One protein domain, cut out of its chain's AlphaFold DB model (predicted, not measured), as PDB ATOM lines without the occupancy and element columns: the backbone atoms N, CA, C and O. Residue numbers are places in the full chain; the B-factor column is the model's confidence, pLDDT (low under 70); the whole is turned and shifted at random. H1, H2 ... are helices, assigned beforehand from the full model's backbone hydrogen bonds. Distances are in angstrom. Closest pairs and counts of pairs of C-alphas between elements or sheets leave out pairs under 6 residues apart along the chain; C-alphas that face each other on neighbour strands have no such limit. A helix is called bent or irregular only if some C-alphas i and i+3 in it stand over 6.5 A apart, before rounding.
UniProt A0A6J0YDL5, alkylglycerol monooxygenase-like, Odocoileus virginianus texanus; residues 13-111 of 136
ATOM      1  N   SER A  13     184.118 182.998 173.690       86.69
ATOM      2  CA  SER A  13     184.440 181.758 174.407       86.69
ATOM      3  C   SER A  13     184.421 181.964 175.924       86.69
ATOM      4  O   SER A  13     183.788 181.204 176.652       86.69
ATOM      5  N   GLN A  14     185.028 183.049 176.402       82.88
ATOM      6  CA  GLN A  14     185.063 183.383 177.823       82.88
ATOM      7  C   GLN A  14     183.661 183.686 178.372       82.88
ATOM      8  O   GLN A  14     183.329 183.232 179.463       82.88
ATOM      9  N   ARG A  15     182.797 184.364 177.601       80.88
ATOM     10  CA  ARG A  15     181.389 184.594 177.987       80.88
ATOM     11  C   ARG A  15     180.628 183.283 178.182       80.88
ATOM     12  O   ARG A  15     179.927 183.143 179.176       80.88
ATOM     13  N   ILE A  16     180.803 182.323 177.274       85.44
ATOM     14  CA  ILE A  16     180.173 181.000 177.376       85.44
ATOM     15  C   ILE A  16     180.718 180.245 178.593       85.44
ATOM     16  O   ILE A  16     179.942 179.735 179.394       85.44
ATOM     17  N   ARG A  17     182.042 180.216 178.790       90.00
ATOM     18  CA  ARG A  17     182.655 179.512 179.930       90.00
ATOM     19  C   ARG A  17     182.206 180.059 181.284       90.00
ATOM     20  O   ARG A  17     181.997 179.262 182.194       90.00
ATOM     21  N   VAL A  18     182.012 181.376 181.411       85.50
ATOM     22  CA  VAL A  18     181.458 182.002 182.627       85.50
ATOM     23  C   VAL A  18     180.072 181.440 182.963       85.50
ATOM     24  O   VAL A  18     179.809 181.169 184.129       85.50
ATOM     25  N   MET A  19     179.206 181.209 181.968       82.88
ATOM     26  CA  MET A  19     177.853 180.672 182.200       82.88
ATOM     27  C   MET A  19     177.858 179.236 182.744       82.88
ATOM     28  O   MET A  19     176.925 178.843 183.436       82.88
ATOM     29  N   PHE A  20     178.905 178.466 182.445       89.38
ATOM     30  CA  PHE A  20     179.045 177.067 182.859       89.38
ATOM     31  C   PHE A  20     180.076 176.865 183.980       89.38
ATOM     32  O   PHE A  20     180.471 175.732 184.236       89.38
ATOM     33  N   TYR A  21     180.533 177.938 184.637       85.75
ATOM     34  CA  TYR A  21     181.559 177.883 185.690       85.75
ATOM     35  C   TYR A  21     182.887 177.224 185.249       85.75
ATOM     36  O   TYR A  21     183.654 176.742 186.074       85.75
ATOM     37  N   VAL A  22     183.206 177.240 183.947       91.50
ATOM     38  CA  VAL A  22     184.430 176.642 183.363       91.50
ATOM     39  C   VAL A  22     185.573 177.667 183.297       91.50
ATOM     40  O   VAL A  22     186.393 177.677 182.380       91.50
ATOM     41  N   MET A  23     185.603 178.604 184.241       86.69
ATOM     42  CA  MET A  23     186.612 179.660 184.288       86.69
ATOM     43  C   MET A  23     187.758 179.255 185.200       86.69
ATOM     44  O   MET A  23     187.543 178.698 186.277       86.69
ATOM     45  N   LYS A  24     188.990 179.545 184.779       86.50
ATOM     46  CA  LYS A  24     190.145 179.342 185.658       86.50
ATOM     47  C   LYS A  24     190.158 180.442 186.725       86.50
ATOM     48  O   LYS A  24     189.853 181.585 186.385       86.50
ATOM     49  N   PRO A  25     190.597 180.163 187.967       81.56
ATOM     50  CA  PRO A  25     190.702 181.189 189.007       81.56
ATOM     51  C   PRO A  25     191.527 182.410 188.580       81.56
ATOM     52  O   PRO A  25     191.172 183.536 188.911       81.56
ATOM     53  N   SER A  26     192.572 182.211 187.772       81.56
ATOM     54  CA  SER A  26     193.407 183.288 187.221       81.56
ATOM     55  C   SER A  26     192.668 184.236 186.267       81.56
ATOM     56  O   SER A  26     193.159 185.319 185.994       81.56
ATOM     57  N   GLU A  27     191.522 183.828 185.718       83.50
ATOM     58  CA  GLU A  27     190.714 184.638 184.795       83.50
ATOM     59  C   GLU A  27     189.604 185.425 185.516       83.50
ATOM     60  O   GLU A  27     188.917 186.233 184.889       83.50
ATOM     61  N   THR A  28     189.381 185.154 186.806       85.00
ATOM     62  CA  THR A  28     188.281 185.732 187.602       85.00
ATOM     63  C   THR A  28     188.729 186.311 188.941       85.00
ATOM     64  O   THR A  28     187.886 186.767 189.709       85.00
ATOM     65  N   SER A  29     190.029 186.278 189.237       85.06
ATOM     66  CA  SER A  29     190.613 186.851 190.451       85.06
ATOM     67  C   SER A  29     191.338 188.137 190.079       85.06
ATOM     68  O   SER A  29     192.277 188.103 189.288       85.06
ATOM     69  N   PHE A  30     190.900 189.255 190.648       88.75
ATOM     70  CA  PHE A  30     191.408 190.592 190.345       88.75
ATOM     71  C   PHE A  30     192.032 191.198 191.592       88.75
ATOM     72  O   PHE A  30     191.473 191.058 192.679       88.75
ATOM     73  N   GLN A  31     193.177 191.860 191.443       87.38
ATOM     74  CA  GLN A  31     193.879 192.441 192.589       87.38
ATOM     75  C   GLN A  31     193.214 193.740 193.053       87.38
ATOM     76  O   GLN A  31     193.214 194.051 194.244       87.38
ATOM     77  N   THR A  32     192.659 194.502 192.111       89.00
ATOM     78  CA  THR A  32     192.076 195.823 192.356       89.00
ATOM     79  C   THR A  32     190.603 195.860 191.959       89.00
ATOM     80  O   THR A  32     190.136 195.056 191.152       89.00
ATOM     81  N   LEU A  33     189.837 196.785 192.547       84.94
ATOM     82  CA  LEU A  33     188.401 196.907 192.270       84.94
ATOM     83  C   LEU A  33     188.131 197.415 190.852       84.94
ATOM     84  O   LEU A  33     187.100 197.094 190.268       84.94
ATOM     85  N   GLU A  34     189.051 198.195 190.296       87.69
ATOM     86  CA  GLU A  34     188.945 198.790 188.968       87.69
ATOM     87  C   GLU A  34     189.020 197.745 187.847       87.69
ATOM     88  O   GLU A  34     188.456 197.955 186.772       87.69
ATOM     89  N   GLU A  35     189.697 196.624 188.100       85.94
ATOM     90  CA  GLU A  35     189.794 195.484 187.185       85.94
ATOM     91  C   GLU A  35     188.527 194.619 187.192       85.94
ATOM     92  O   GLU A  35     188.250 193.916 186.216       85.94
ATOM     93  N   VAL A  36     187.742 194.665 188.278       86.44
ATOM     94  CA  VAL A  36     186.543 193.839 188.426       86.44
ATOM     95  C   VAL A  36     185.477 194.308 187.433       86.44
ATOM     96  O   VAL A  36     185.015 195.452 187.494       86.44
ATOM     97  N   PRO A  37     185.009 193.432 186.528       86.00
ATOM     98  CA  PRO A  37     183.945 193.799 185.617       86.00
ATOM     99  C   PRO A  37     182.650 194.122 186.365       86.00
ATOM    100  O   PRO A  37     182.230 193.380 187.248       86.00
ATOM    101  N   ASP A  38     181.947 195.168 185.936       87.00
ATOM    102  CA  ASP A  38     180.612 195.477 186.455       87.00
ATOM    103  C   ASP A  38     179.590 194.438 185.959       87.00
ATOM    104  O   ASP A  38     178.976 194.566 184.892       87.00
ATOM    105  N   TYR A  39     179.461 193.350 186.720       84.50
ATOM    106  CA  TYR A  39     178.562 192.242 186.413       84.50
ATOM    107  C   TYR A  39     177.095 192.663 186.461       84.50
ATOM    108  O   TYR A  39     176.311 192.179 185.646       84.50
ATOM    109  N   VAL A  40     176.731 193.586 187.359       86.56
ATOM    110  CA  VAL A  40     175.354 194.083 187.482       86.56
ATOM    111  C   VAL A  40     174.970 194.785 186.192       86.56
ATOM    112  O   VAL A  40     174.012 194.380 185.539       86.56
ATOM    113  N   ARG A  41     175.775 195.750 185.742       86.56
ATOM    114  CA  ARG A  41     175.532 196.464 184.485       86.56
ATOM    115  C   ARG A  41     175.477 195.530 183.277       86.56
ATOM    116  O   ARG A  41     174.675 195.764 182.375       86.56
ATOM    117  N   LYS A  42     176.304 194.478 183.249       84.56
ATOM    118  CA  LYS A  42     176.277 193.456 182.187       84.56
ATOM    119  C   LYS A  42     175.012 192.594 182.229       84.56
ATOM    120  O   LYS A  42     174.510 192.242 181.166       84.56
ATOM    121  N   ALA A  43     174.500 192.259 183.412       85.00
ATOM    122  CA  ALA A  43     173.330 191.399 183.597       85.00
ATOM    123  C   ALA A  43     171.991 192.142 183.431       85.00
ATOM    124  O   ALA A  43     171.036 191.563 182.910       85.00
ATOM    125  N   THR A  44     171.923 193.426 183.803       89.31
ATOM    126  CA  THR A  44     170.720 194.271 183.706       89.31
ATOM    127  C   THR A  44     169.981 194.183 182.360       89.31
ATOM    128  O   THR A  44     168.770 193.964 182.385       89.31
ATOM    129  N   PRO A  45     170.627 194.299 181.177       89.56
ATOM    130  CA  PRO A  45     169.906 194.212 179.904       89.56
ATOM    131  C   PRO A  45     169.273 192.835 179.663       89.56
ATOM    132  O   PRO A  45     168.167 192.767 179.127       89.56
ATOM    133  N   PHE A  46     169.923 191.744 180.080       88.44
ATOM    134  CA  PHE A  46     169.355 190.396 179.968       88.44
ATOM    135  C   PHE A  46     168.145 190.235 180.883       88.44
ATOM    136  O   PHE A  46     167.118 189.728 180.443       88.44
ATOM    137  N   PHE A  47     168.238 190.726 182.121       86.88
ATOM    138  CA  PHE A  47     167.126 190.714 183.068       86.88
ATOM    139  C   PHE A  47     165.904 191.464 182.517       86.88
ATOM    140  O   PHE A  47     164.817 190.895 182.455       86.88
ATOM    141  N   ILE A  48     166.088 192.701 182.035       90.44
ATOM    142  CA  ILE A  48     165.001 193.497 181.442       90.44
ATOM    143  C   ILE A  48     164.421 192.793 180.208       90.44
ATOM    144  O   ILE A  48     163.204 192.730 180.055       90.44
ATOM    145  N   SER A  49     165.272 192.229 179.346       93.19
ATOM    146  CA  SER A  49     164.824 191.526 178.136       93.19
ATOM    147  C   SER A  49     163.984 190.292 178.465       93.19
ATOM    148  O   SER A  49     162.941 190.085 177.851       93.19
ATOM    149  N   LEU A  50     164.408 189.490 179.444       91.88
ATOM    150  CA  LEU A  50     163.669 188.309 179.891       91.88
ATOM    151  C   LEU A  50     162.345 188.688 180.564       91.88
ATOM    152  O   LEU A  50     161.331 188.058 180.284       91.88
ATOM    153  N   MET A  51     162.331 189.753 181.370       86.56
ATOM    154  CA  MET A  51     161.112 190.283 181.986       86.56
ATOM    155  C   MET A  51     160.103 190.760 180.928       86.56
ATOM    156  O   MET A  51     158.923 190.425 180.991       86.56
ATOM    157  N   LEU A  52     160.554 191.498 179.906       89.69
ATOM    158  CA  LEU A  52     159.695 191.909 178.789       89.69
ATOM    159  C   LEU A  52     159.201 190.709 177.975       89.69
ATOM    160  O   LEU A  52     158.033 190.667 177.590       89.69
ATOM    161  N   LEU A  53     160.066 189.725 177.726       91.81
ATOM    162  CA  LEU A  53     159.698 188.495 177.030       91.81
ATOM    163  C   LEU A  53     158.609 187.737 177.792       91.81
ATOM    164  O   LEU A  53     157.640 187.295 177.177       91.81
ATOM    165  N   GLU A  54     158.722 187.628 179.113       87.06
ATOM    166  CA  GLU A  54     157.697 187.022 179.962       87.06
ATOM    167  C   GLU A  54     156.352 187.752 179.839       87.06
ATOM    168  O   GLU A  54     155.319 187.105 179.649       87.06
ATOM    169  N   LEU A  55     156.357 189.090 179.856       85.38
ATOM    170  CA  LEU A  55     155.147 189.896 179.665       85.38
ATOM    171  C   LEU A  55     154.503 189.655 178.292       85.38
ATOM    172  O   LEU A  55     153.291 189.443 178.212       85.38
ATOM    173  N   VAL A  56     155.300 189.640 177.217       88.19
ATOM    174  CA  VAL A  56     154.821 189.398 175.844       88.19
ATOM    175  C   VAL A  56     154.253 187.987 175.704       88.19
ATOM    176  O   VAL A  56     153.146 187.814 175.197       88.19
ATOM    177  N   VAL A  57     154.967 186.968 176.189       89.44
ATOM    178  CA  VAL A  57     154.505 185.573 176.148       89.44
ATOM    179  C   VAL A  57     153.236 185.398 176.985       89.44
ATOM    180  O   VAL A  57     152.300 184.727 176.546       89.44
ATOM    181  N   GLY A  58     153.163 186.021 178.164       84.62
ATOM    182  CA  GLY A  58     151.967 186.030 179.005       84.62
ATOM    183  C   GLY A  58     150.765 186.648 178.291       84.62
ATOM    184  O   GLY A  58     149.684 186.050 178.274       84.62
ATOM    185  N   TRP A  59     150.977 187.784 177.623       83.31
ATOM    186  CA  TRP A  59     149.946 188.469 176.850       83.31
ATOM    187  C   TRP A  59     149.456 187.639 175.659       83.31
ATOM    188  O   TRP A  59     148.248 187.481 175.498       83.31
ATOM    189  N   ILE A  60     150.358 187.023 174.887       88.38
ATOM    190  CA  ILE A  60     149.992 186.159 173.751       88.38
ATOM    191  C   ILE A  60     149.197 184.932 174.220       88.38
ATOM    192  O   ILE A  60     148.215 184.554 173.586       88.38
ATOM    193  N   ARG A  61     149.591 184.297 175.334       84.94
ATOM    194  CA  ARG A  61     148.951 183.054 175.806       84.94
ATOM    195  C   ARG A  61     147.604 183.273 176.495       84.94
ATOM    196  O   ARG A  61     146.762 182.382 176.434       84.94
ATOM    197  N   LYS A  62     147.408 184.398 177.194       80.44
ATOM    198  CA  LYS A  62     146.206 184.654 178.017       80.44
ATOM    199  C   LYS A  62     145.357 185.840 177.540       80.44
ATOM    200  O   LYS A  62     144.313 186.106 178.131       80.44
ATOM    201  N   GLY A  63     145.800 186.582 176.521       73.12
ATOM    202  CA  GLY A  63     145.153 187.807 176.026       73.12
ATOM    203  C   GLY A  63     145.228 189.002 176.986       73.12
ATOM    204  O   GLY A  63     144.680 190.063 176.699       73.12
ATOM    205  N   LYS A  64     145.884 188.838 178.141       68.31
ATOM    206  CA  LYS A  64     146.036 189.840 179.203       68.31
ATOM    207  C   LYS A  64     147.451 189.751 179.781       68.31
ATOM    208  O   LYS A  64     147.995 188.643 179.822       68.31
ATOM    209  N   PRO A  65     148.053 190.874 180.206       66.19
ATOM    210  CA  PRO A  65     149.327 190.833 180.911       66.19
ATOM    211  C   PRO A  65     149.212 189.956 182.176       66.19
ATOM    212  O   PRO A  65     148.123 189.854 182.755       66.19
ATOM    213  N   PRO A  66     150.292 189.269 182.587       65.81
ATOM    214  CA  PRO A  66     150.285 188.464 183.803       65.81
ATOM    215  C   PRO A  66     150.187 189.365 185.050       65.81
ATOM    216  O   PRO A  66     151.061 190.193 185.279       65.81
ATOM    217  N   GLY A  67     149.135 189.175 185.855       67.75
ATOM    218  CA  GLY A  67     148.894 189.924 187.101       67.75
ATOM    219  C   GLY A  67     148.268 191.311 186.898       67.75
ATOM    220  O   GLY A  67     148.323 191.882 185.808       67.75
ATOM    221  N   GLY A  68     147.626 191.847 187.941       79.00
ATOM    222  CA  GLY A  68     147.173 193.242 187.954       79.00
ATOM    223  C   GLY A  68     148.344 194.218 188.121       79.00
ATOM    224  O   GLY A  68     149.406 193.840 188.616       79.00
ATOM    225  N   LEU A  69     148.161 195.496 187.755       80.69
ATOM    226  CA  LEU A  69     149.169 196.533 188.044       80.69
ATOM    227  C   LEU A  69     149.428 196.654 189.549       80.69
ATOM    228  O   LEU A  69     150.566 196.870 189.960       80.69
ATOM    229  N   ASP A  70     148.391 196.448 190.357       85.88
ATOM    230  CA  ASP A  70     148.478 196.455 191.816       85.88
ATOM    231  C   ASP A  70     149.364 195.316 192.337       85.88
ATOM    232  O   ASP A  70     150.186 195.534 193.229       85.88
ATOM    233  N   ASP A  71     149.281 194.126 191.731       83.75
ATOM    234  CA  ASP A  71     150.131 192.983 192.083       83.75
ATOM    235  C   ASP A  71     151.589 193.246 191.702       83.75
ATOM    236  O   ASP A  71     152.504 192.938 192.469       83.75
ATOM    237  N   ALA A  72     151.814 193.846 190.529       82.56
ATOM    238  CA  ALA A  72     153.146 194.208 190.061       82.56
ATOM    239  C   ALA A  72     153.789 195.266 190.972       82.56
ATOM    240  O   ALA A  72     154.926 195.091 191.410       82.56
ATOM    241  N   LEU A  73     153.054 196.332 191.310       86.75
ATOM    242  CA  LEU A  73     153.505 197.370 192.237       86.75
ATOM    243  C   LEU A  73     153.790 196.791 193.622       86.75
ATOM    244  O   LEU A  73     154.881 196.994 194.150       86.75
ATOM    245  N   THR A  74     152.862 196.010 194.173       90.69
ATOM    246  CA  THR A  74     153.030 195.373 195.486       90.69
ATOM    247  C   THR A  74     154.255 194.458 195.506       90.69
ATOM    248  O   THR A  74     155.060 194.528 196.434       90.69
ATOM    249  N   SER A  75     154.455 193.655 194.457       86.31
ATOM    250  CA  SER A  75     155.603 192.749 194.343       86.31
ATOM    251  C   SER A  75     156.929 193.505 194.225       86.31
ATOM    252  O   SER A  75     157.905 193.141 194.880       86.31
ATOM    253  N   MET A  76     156.971 194.589 193.442       87.75
ATOM    254  CA  MET A  76     158.154 195.448 193.342       87.75
ATOM    255  C   MET A  76     158.470 196.132 194.673       87.75
ATOM    256  O   MET A  76     159.621 196.119 195.110       87.75
ATOM    257  N   SER A  77     157.464 196.695 195.348       91.00
ATOM    258  CA  SER A  77     157.629 197.330 196.657       91.00
ATOM    259  C   SER A  77     158.116 196.335 197.708       91.00
ATOM    260  O   SER A  77     159.078 196.629 198.416       91.00
ATOM    261  N   ALA A  78     157.524 195.141 197.772       92.88
ATOM    262  CA  ALA A  78     157.981 194.070 198.652       92.88
ATOM    263  C   ALA A  78     159.433 193.669 198.341       92.88
ATOM    264  O   ALA A  78     160.245 193.531 199.256       92.88
ATOM    265  N   GLY A  79     159.785 193.565 197.056       89.38
ATOM    266  CA  GLY A  79     161.149 193.310 196.603       89.38
ATOM    267  C   GLY A  79     162.140 194.366 197.099       89.38
ATOM    268  O   GLY A  79     163.143 194.014 197.715       89.38
ATOM    269  N   ILE A  80     161.842 195.652 196.910       90.94
ATOM    270  CA  ILE A  80     162.697 196.759 197.375       90.94
ATOM    271  C   ILE A  80     162.852 196.722 198.898       90.94
ATOM    272  O   ILE A  80     163.973 196.762 199.405       90.94
ATOM    273  N   VAL A  81     161.743 196.595 199.633       95.25
ATOM    274  CA  VAL A  81     161.758 196.563 201.101       95.25
ATOM    275  C   VAL A  81     162.553 195.365 201.620       95.25
ATOM    276  O   VAL A  81     163.326 195.516 202.562       95.25
ATOM    277  N   SER A  82     162.454 194.199 200.971       93.38
ATOM    278  CA  SER A  82     163.211 193.001 201.358       93.38
ATOM    279  C   SER A  82     164.733 193.167 201.244       93.38
ATOM    280  O   SER A  82     165.482 192.483 201.944       93.38
ATOM    281  N   GLN A  83     165.208 194.100 200.410       93.25
ATOM    282  CA  GLN A  83     166.636 194.368 200.239       93.25
ATOM    283  C   GLN A  83     167.191 195.369 201.254       93.25
ATOM    284  O   GLN A  83     168.395 195.353 201.510       93.25
ATOM    285  N   LEU A  84     166.351 196.211 201.866       93.38
ATOM    286  CA  LEU A  84     166.811 197.245 202.801       93.38
ATOM    287  C   LEU A  84     167.601 196.674 203.994       93.38
ATOM    288  O   LEU A  84     168.705 197.169 204.235       93.38
ATOM    289  N   PRO A  85     167.140 195.619 204.701       93.88
ATOM    290  CA  PRO A  85     167.904 195.051 205.812       93.88
ATOM    291  C   PRO A  85     169.252 194.496 205.355       93.88
ATOM    292  O   PRO A  85     170.269 194.722 206.004       93.88
ATOM    293  N   ARG A  86     169.278 193.822 204.196       92.19
ATOM    294  CA  ARG A  86     170.507 193.277 203.609       92.19
ATOM    295  C   ARG A  86     171.507 194.388 203.313       92.19
ATOM    296  O   ARG A  86     172.668 194.259 203.685       92.19
ATOM    297  N   LEU A  87     171.066 195.468 202.666       93.56
ATOM    298  CA  LEU A  87     171.920 196.613 202.357       93.56
ATOM    299  C   LEU A  87     172.460 197.252 203.636       93.56
ATOM    300  O   LEU A  87     173.660 197.491 203.727       93.56
ATOM    301  N   PHE A  88     171.606 197.472 204.633       95.00
ATOM    302  CA  PHE A  88     171.997 198.097 205.892       95.00
ATOM    303  C   PHE A  88     173.021 197.254 206.662       95.00
ATOM    304  O   PHE A  88     174.120 197.730 206.950       95.00
ATOM    305  N   CYS A  89     172.710 195.982 206.925       95.25
ATOM    306  CA  CYS A  89     173.609 195.075 207.638       95.25
ATOM    307  C   CYS A  89     174.934 194.891 206.891       95.25
ATOM    308  O   CYS A  89     175.995 194.984 207.507       95.25
ATOM    309  N   ARG A  90     174.896 194.701 205.564       94.06
ATOM    310  CA  ARG A  90     176.115 194.525 204.764       94.06
ATOM    311  C   ARG A  90     176.960 195.796 204.702       94.06
ATOM    312  O   ARG A  90     178.182 195.702 204.673       94.06
ATOM    313  N   SER A  91     176.328 196.970 204.706       95.50
ATOM    314  CA  SER A  91     177.035 198.256 204.751       95.50
ATOM    315  C   SER A  91     177.782 198.428 206.066       95.50
ATOM    316  O   SER A  91     178.946 198.822 206.049       95.50
ATOM    317  N   ILE A  92     177.143 198.094 207.192       97.12
ATOM    318  CA  ILE A  92     177.796 198.117 208.506       97.12
ATOM    319  C   ILE A  92     178.960 197.130 208.522       97.12
ATOM    320  O   ILE A  92     180.078 197.533 208.815       97.12
ATOM    321  N   GLU A  93     178.721 195.876 208.137       95.50
ATOM    322  CA  GLU A  93     179.748 194.831 208.101       95.50
ATOM    323  C   GLU A  93     180.974 195.259 207.280       95.50
ATOM    324  O   GLU A  93     182.100 195.207 207.772       95.50
ATOM    325  N   LEU A  94     180.760 195.744 206.051       96.00
ATOM    326  CA  LEU A  94     181.840 196.170 205.165       96.00
ATOM    327  C   LEU A  94     182.574 197.401 205.707       96.00
ATOM    328  O   LEU A  94     183.799 197.446 205.673       96.00
ATOM    329  N   THR A  95     181.844 198.389 206.227       97.12
ATOM    330  CA  THR A  95     182.453 199.610 206.775       97.12
ATOM    331  C   THR A  95     183.286 199.293 208.012       97.12
ATOM    332  O   THR A  95     184.415 199.766 208.130       97.12
ATOM    333  N   SER A  96     182.772 198.452 208.914       97.19
ATOM    334  CA  SER A  96     183.512 197.969 210.079       97.19
ATOM    335  C   SER A  96     184.751 197.180 209.667       97.19
ATOM    336  O   SER A  96     185.821 197.409 210.227       97.19
ATOM    337  N   TYR A  97     184.640 196.305 208.662       94.81
ATOM    338  CA  TYR A  97     185.782 195.571 208.119       94.81
ATOM    339  C   TYR A  97     186.868 196.517 207.593       94.81
ATOM    340  O   TYR A  97     188.020 196.408 208.007       94.81
ATOM    341  N   VAL A  98     186.509 197.481 206.735       95.88
ATOM    342  CA  VAL A  98     187.461 198.457 206.177       95.88
ATOM    343  C   VAL A  98     188.090 199.302 207.284       95.88
ATOM    344  O   VAL A  98     189.301 199.503 207.286       95.88
ATOM    345  N   TYR A  99     187.303 199.752 208.262       97.44
ATOM    346  CA  TYR A  99     187.819 200.519 209.394       97.44
ATOM    347  C   TYR A  99     188.858 199.728 210.198       97.44
ATOM    348  O   TYR A  99     189.934 200.248 210.494       97.44
ATOM    349  N   ILE A 100     188.568 198.465 210.525       96.81
ATOM    350  CA  ILE A 100     189.508 197.601 211.247       96.81
ATOM    351  C   ILE A 100     190.758 197.353 210.400       96.81
ATOM    352  O   ILE A 100     191.872 197.450 210.910       96.81
ATOM    353  N   TRP A 101     190.587 197.084 209.105       94.62
ATOM    354  CA  TRP A 101     191.692 196.853 208.181       94.62
ATOM    355  C   TRP A 101     192.640 198.053 208.080       94.62
ATOM    356  O   TRP A 101     193.853 197.874 208.150       94.62
ATOM    357  N   GLU A 102     192.124 199.275 207.951       95.81
ATOM    358  CA  GLU A 102     192.980 200.458 207.805       95.81
ATOM    359  C   GLU A 102     193.667 200.880 209.110       95.81
ATOM    360  O   GLU A 102     194.769 201.422 209.063       95.81
ATOM    361  N   ASN A 103     193.063 200.614 210.275       97.06
ATOM    362  CA  ASN A 103     193.582 201.101 211.561       97.06
ATOM    363  C   ASN A 103     194.323 200.039 212.390       97.06
ATOM    364  O   ASN A 103     195.192 200.391 213.185       97.06
ATOM    365  N   TYR A 104     193.987 198.754 212.236       96.50
ATOM    366  CA  TYR A 104     194.435 197.679 213.133       96.50
ATOM    367  C   TYR A 104     195.056 196.475 212.408       96.50
ATOM    368  O   TYR A 104     195.326 195.455 213.048       96.50
ATOM    369  N   ARG A 105     195.308 196.543 211.090       93.25
ATOM    370  CA  ARG A 105     196.016 195.450 210.403       93.25
ATOM    371  C   ARG A 105     197.443 195.309 210.937       93.25
ATOM    372  O   ARG A 105     198.201 196.275 210.983       93.25
ATOM    373  N   LEU A 106     197.820 194.088 211.304       93.06
ATOM    374  CA  LEU A 106     199.168 193.784 211.797       93.06
ATOM    375  C   LEU A 106     200.145 193.521 210.650       93.06
ATOM    376  O   LEU A 106     201.282 193.980 210.673       93.06
ATOM    377  N   ILE A 107     199.691 192.775 209.644       93.38
ATOM    378  CA  ILE A 107     200.473 192.387 208.472       93.38
ATOM    379  C   ILE A 107     199.598 192.456 207.225       93.38
ATOM    380  O   ILE A 107     198.388 192.235 207.292       93.38
ATOM    381  N   SER A 108     200.222 192.746 206.085       92.38
ATOM    382  CA  SER A 108     199.582 192.649 204.775       92.38
ATOM    383  C   SER A 108     200.041 191.364 204.103       92.38
ATOM    384  O   SER A 108     201.243 191.148 203.936       92.38
ATOM    385  N   LEU A 109     199.092 190.499 203.756       91.94
ATOM    386  CA  LEU A 109     199.377 189.255 203.054       91.94
ATOM    387  C   LEU A 109     199.345 189.503 201.534       91.94
ATOM    388  O   LEU A 109     198.407 190.140 201.050       91.94
ATOM    389  N   PRO A 110     200.345 189.028 200.770       93.19
ATOM    390  CA  PRO A 110     200.393 189.225 199.323       93.19
ATOM    391  C   PRO A 110     199.241 188.496 198.614       93.19
ATOM    392  O   PRO A 110     198.965 187.329 198.896       93.19
ATOM    393  N   TRP A 111     198.577 189.185 197.683       87.62
ATOM    394  CA  TRP A 111     197.406 188.691 196.942       87.62
ATOM    395  C   TRP A 111     197.700 187.444 196.089       87.62
ATOM    396  O   TRP A 111     196.887 186.525 195.995       87.62
TER     397      TRP A 111
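This is residues 13 to 111 of the 136 residues of the protein "alkylglycerol monooxygenase-like" of Odocoileus virginianus texanus (UniProt A0A6J0YDL5). Two long helices, H2 and H3, form the opposite sides of a flat, open frame: H3 runs back the other way from H2, with the chain turning between them at residues 63 to 68 and an empty space in the middle. The short helix H1 lies off to the other side of H2 from H3, joined to it by the looping stretch of residues 20 to 38, and the tail after H3, residues 105 to 111, bends back toward that stretch across the far end of the frame. H3 is bent into two arms, H3a and H3b, but runs nearly straight. The printed part has 99 residues with three named helices in the order H1, H2, H3 and no named strand, and its class is all helix. The whole is extended, with a radius of gyration of the C-alphas of 20.6 A, and the C-alphas span 65 by 38 by 18 A.

H1 is residues 13 to 19, beginning at C-alpha 13 at (184.440, 181.758, 174.407) and 10.3 A long from first to last C-alpha. H2 is residues 39 to 62, 34.3 A long, beginning at C-alpha 39 at (178.562, 192.242, 186.413); it is irregular, but only just, with C-alphas 42 and 45 being 6.8 A apart. H3, residues 69 to 104, was assigned as one helix by its hydrogen bonds but is bent, with C-alphas 82 and 85 being 6.8 A apart. Its arm H3a is residues 69 to 82, 19.7 A long. Its arm H3b is residues 85 to 104, 27.6 A long, ending at C-alpha 104 at (194.435, 197.679, 213.133).

H1 touches no helix; it is apart from H2, from H3a and from H3b. H2 is apart from H3a and from H3b. The arms H3a and H3b stand at a shallow tilt of 25 degrees. Residues 38 to 53, of which 39 to 53 belong to H2, stand free, and so do residues 68 to 109. In H1, H3a and H3b every O i to N i+4 pair is within hydrogen-bond range; in H2 18 of 20 are.

The two C-alphas farthest apart are those of Gly 63 and Leu 106, at 65.1 A, while the C-alphas of Ser 13 and Trp 111, the first and last printed, are 26.9 A apart. The printed part has no cut. The link from H1 to H2 is long, with 19 residues, and the link from H2 to H3a is short, with 6. The mean pLDDT of the printed part is 88.2, and residues 64 to 67 are under 70.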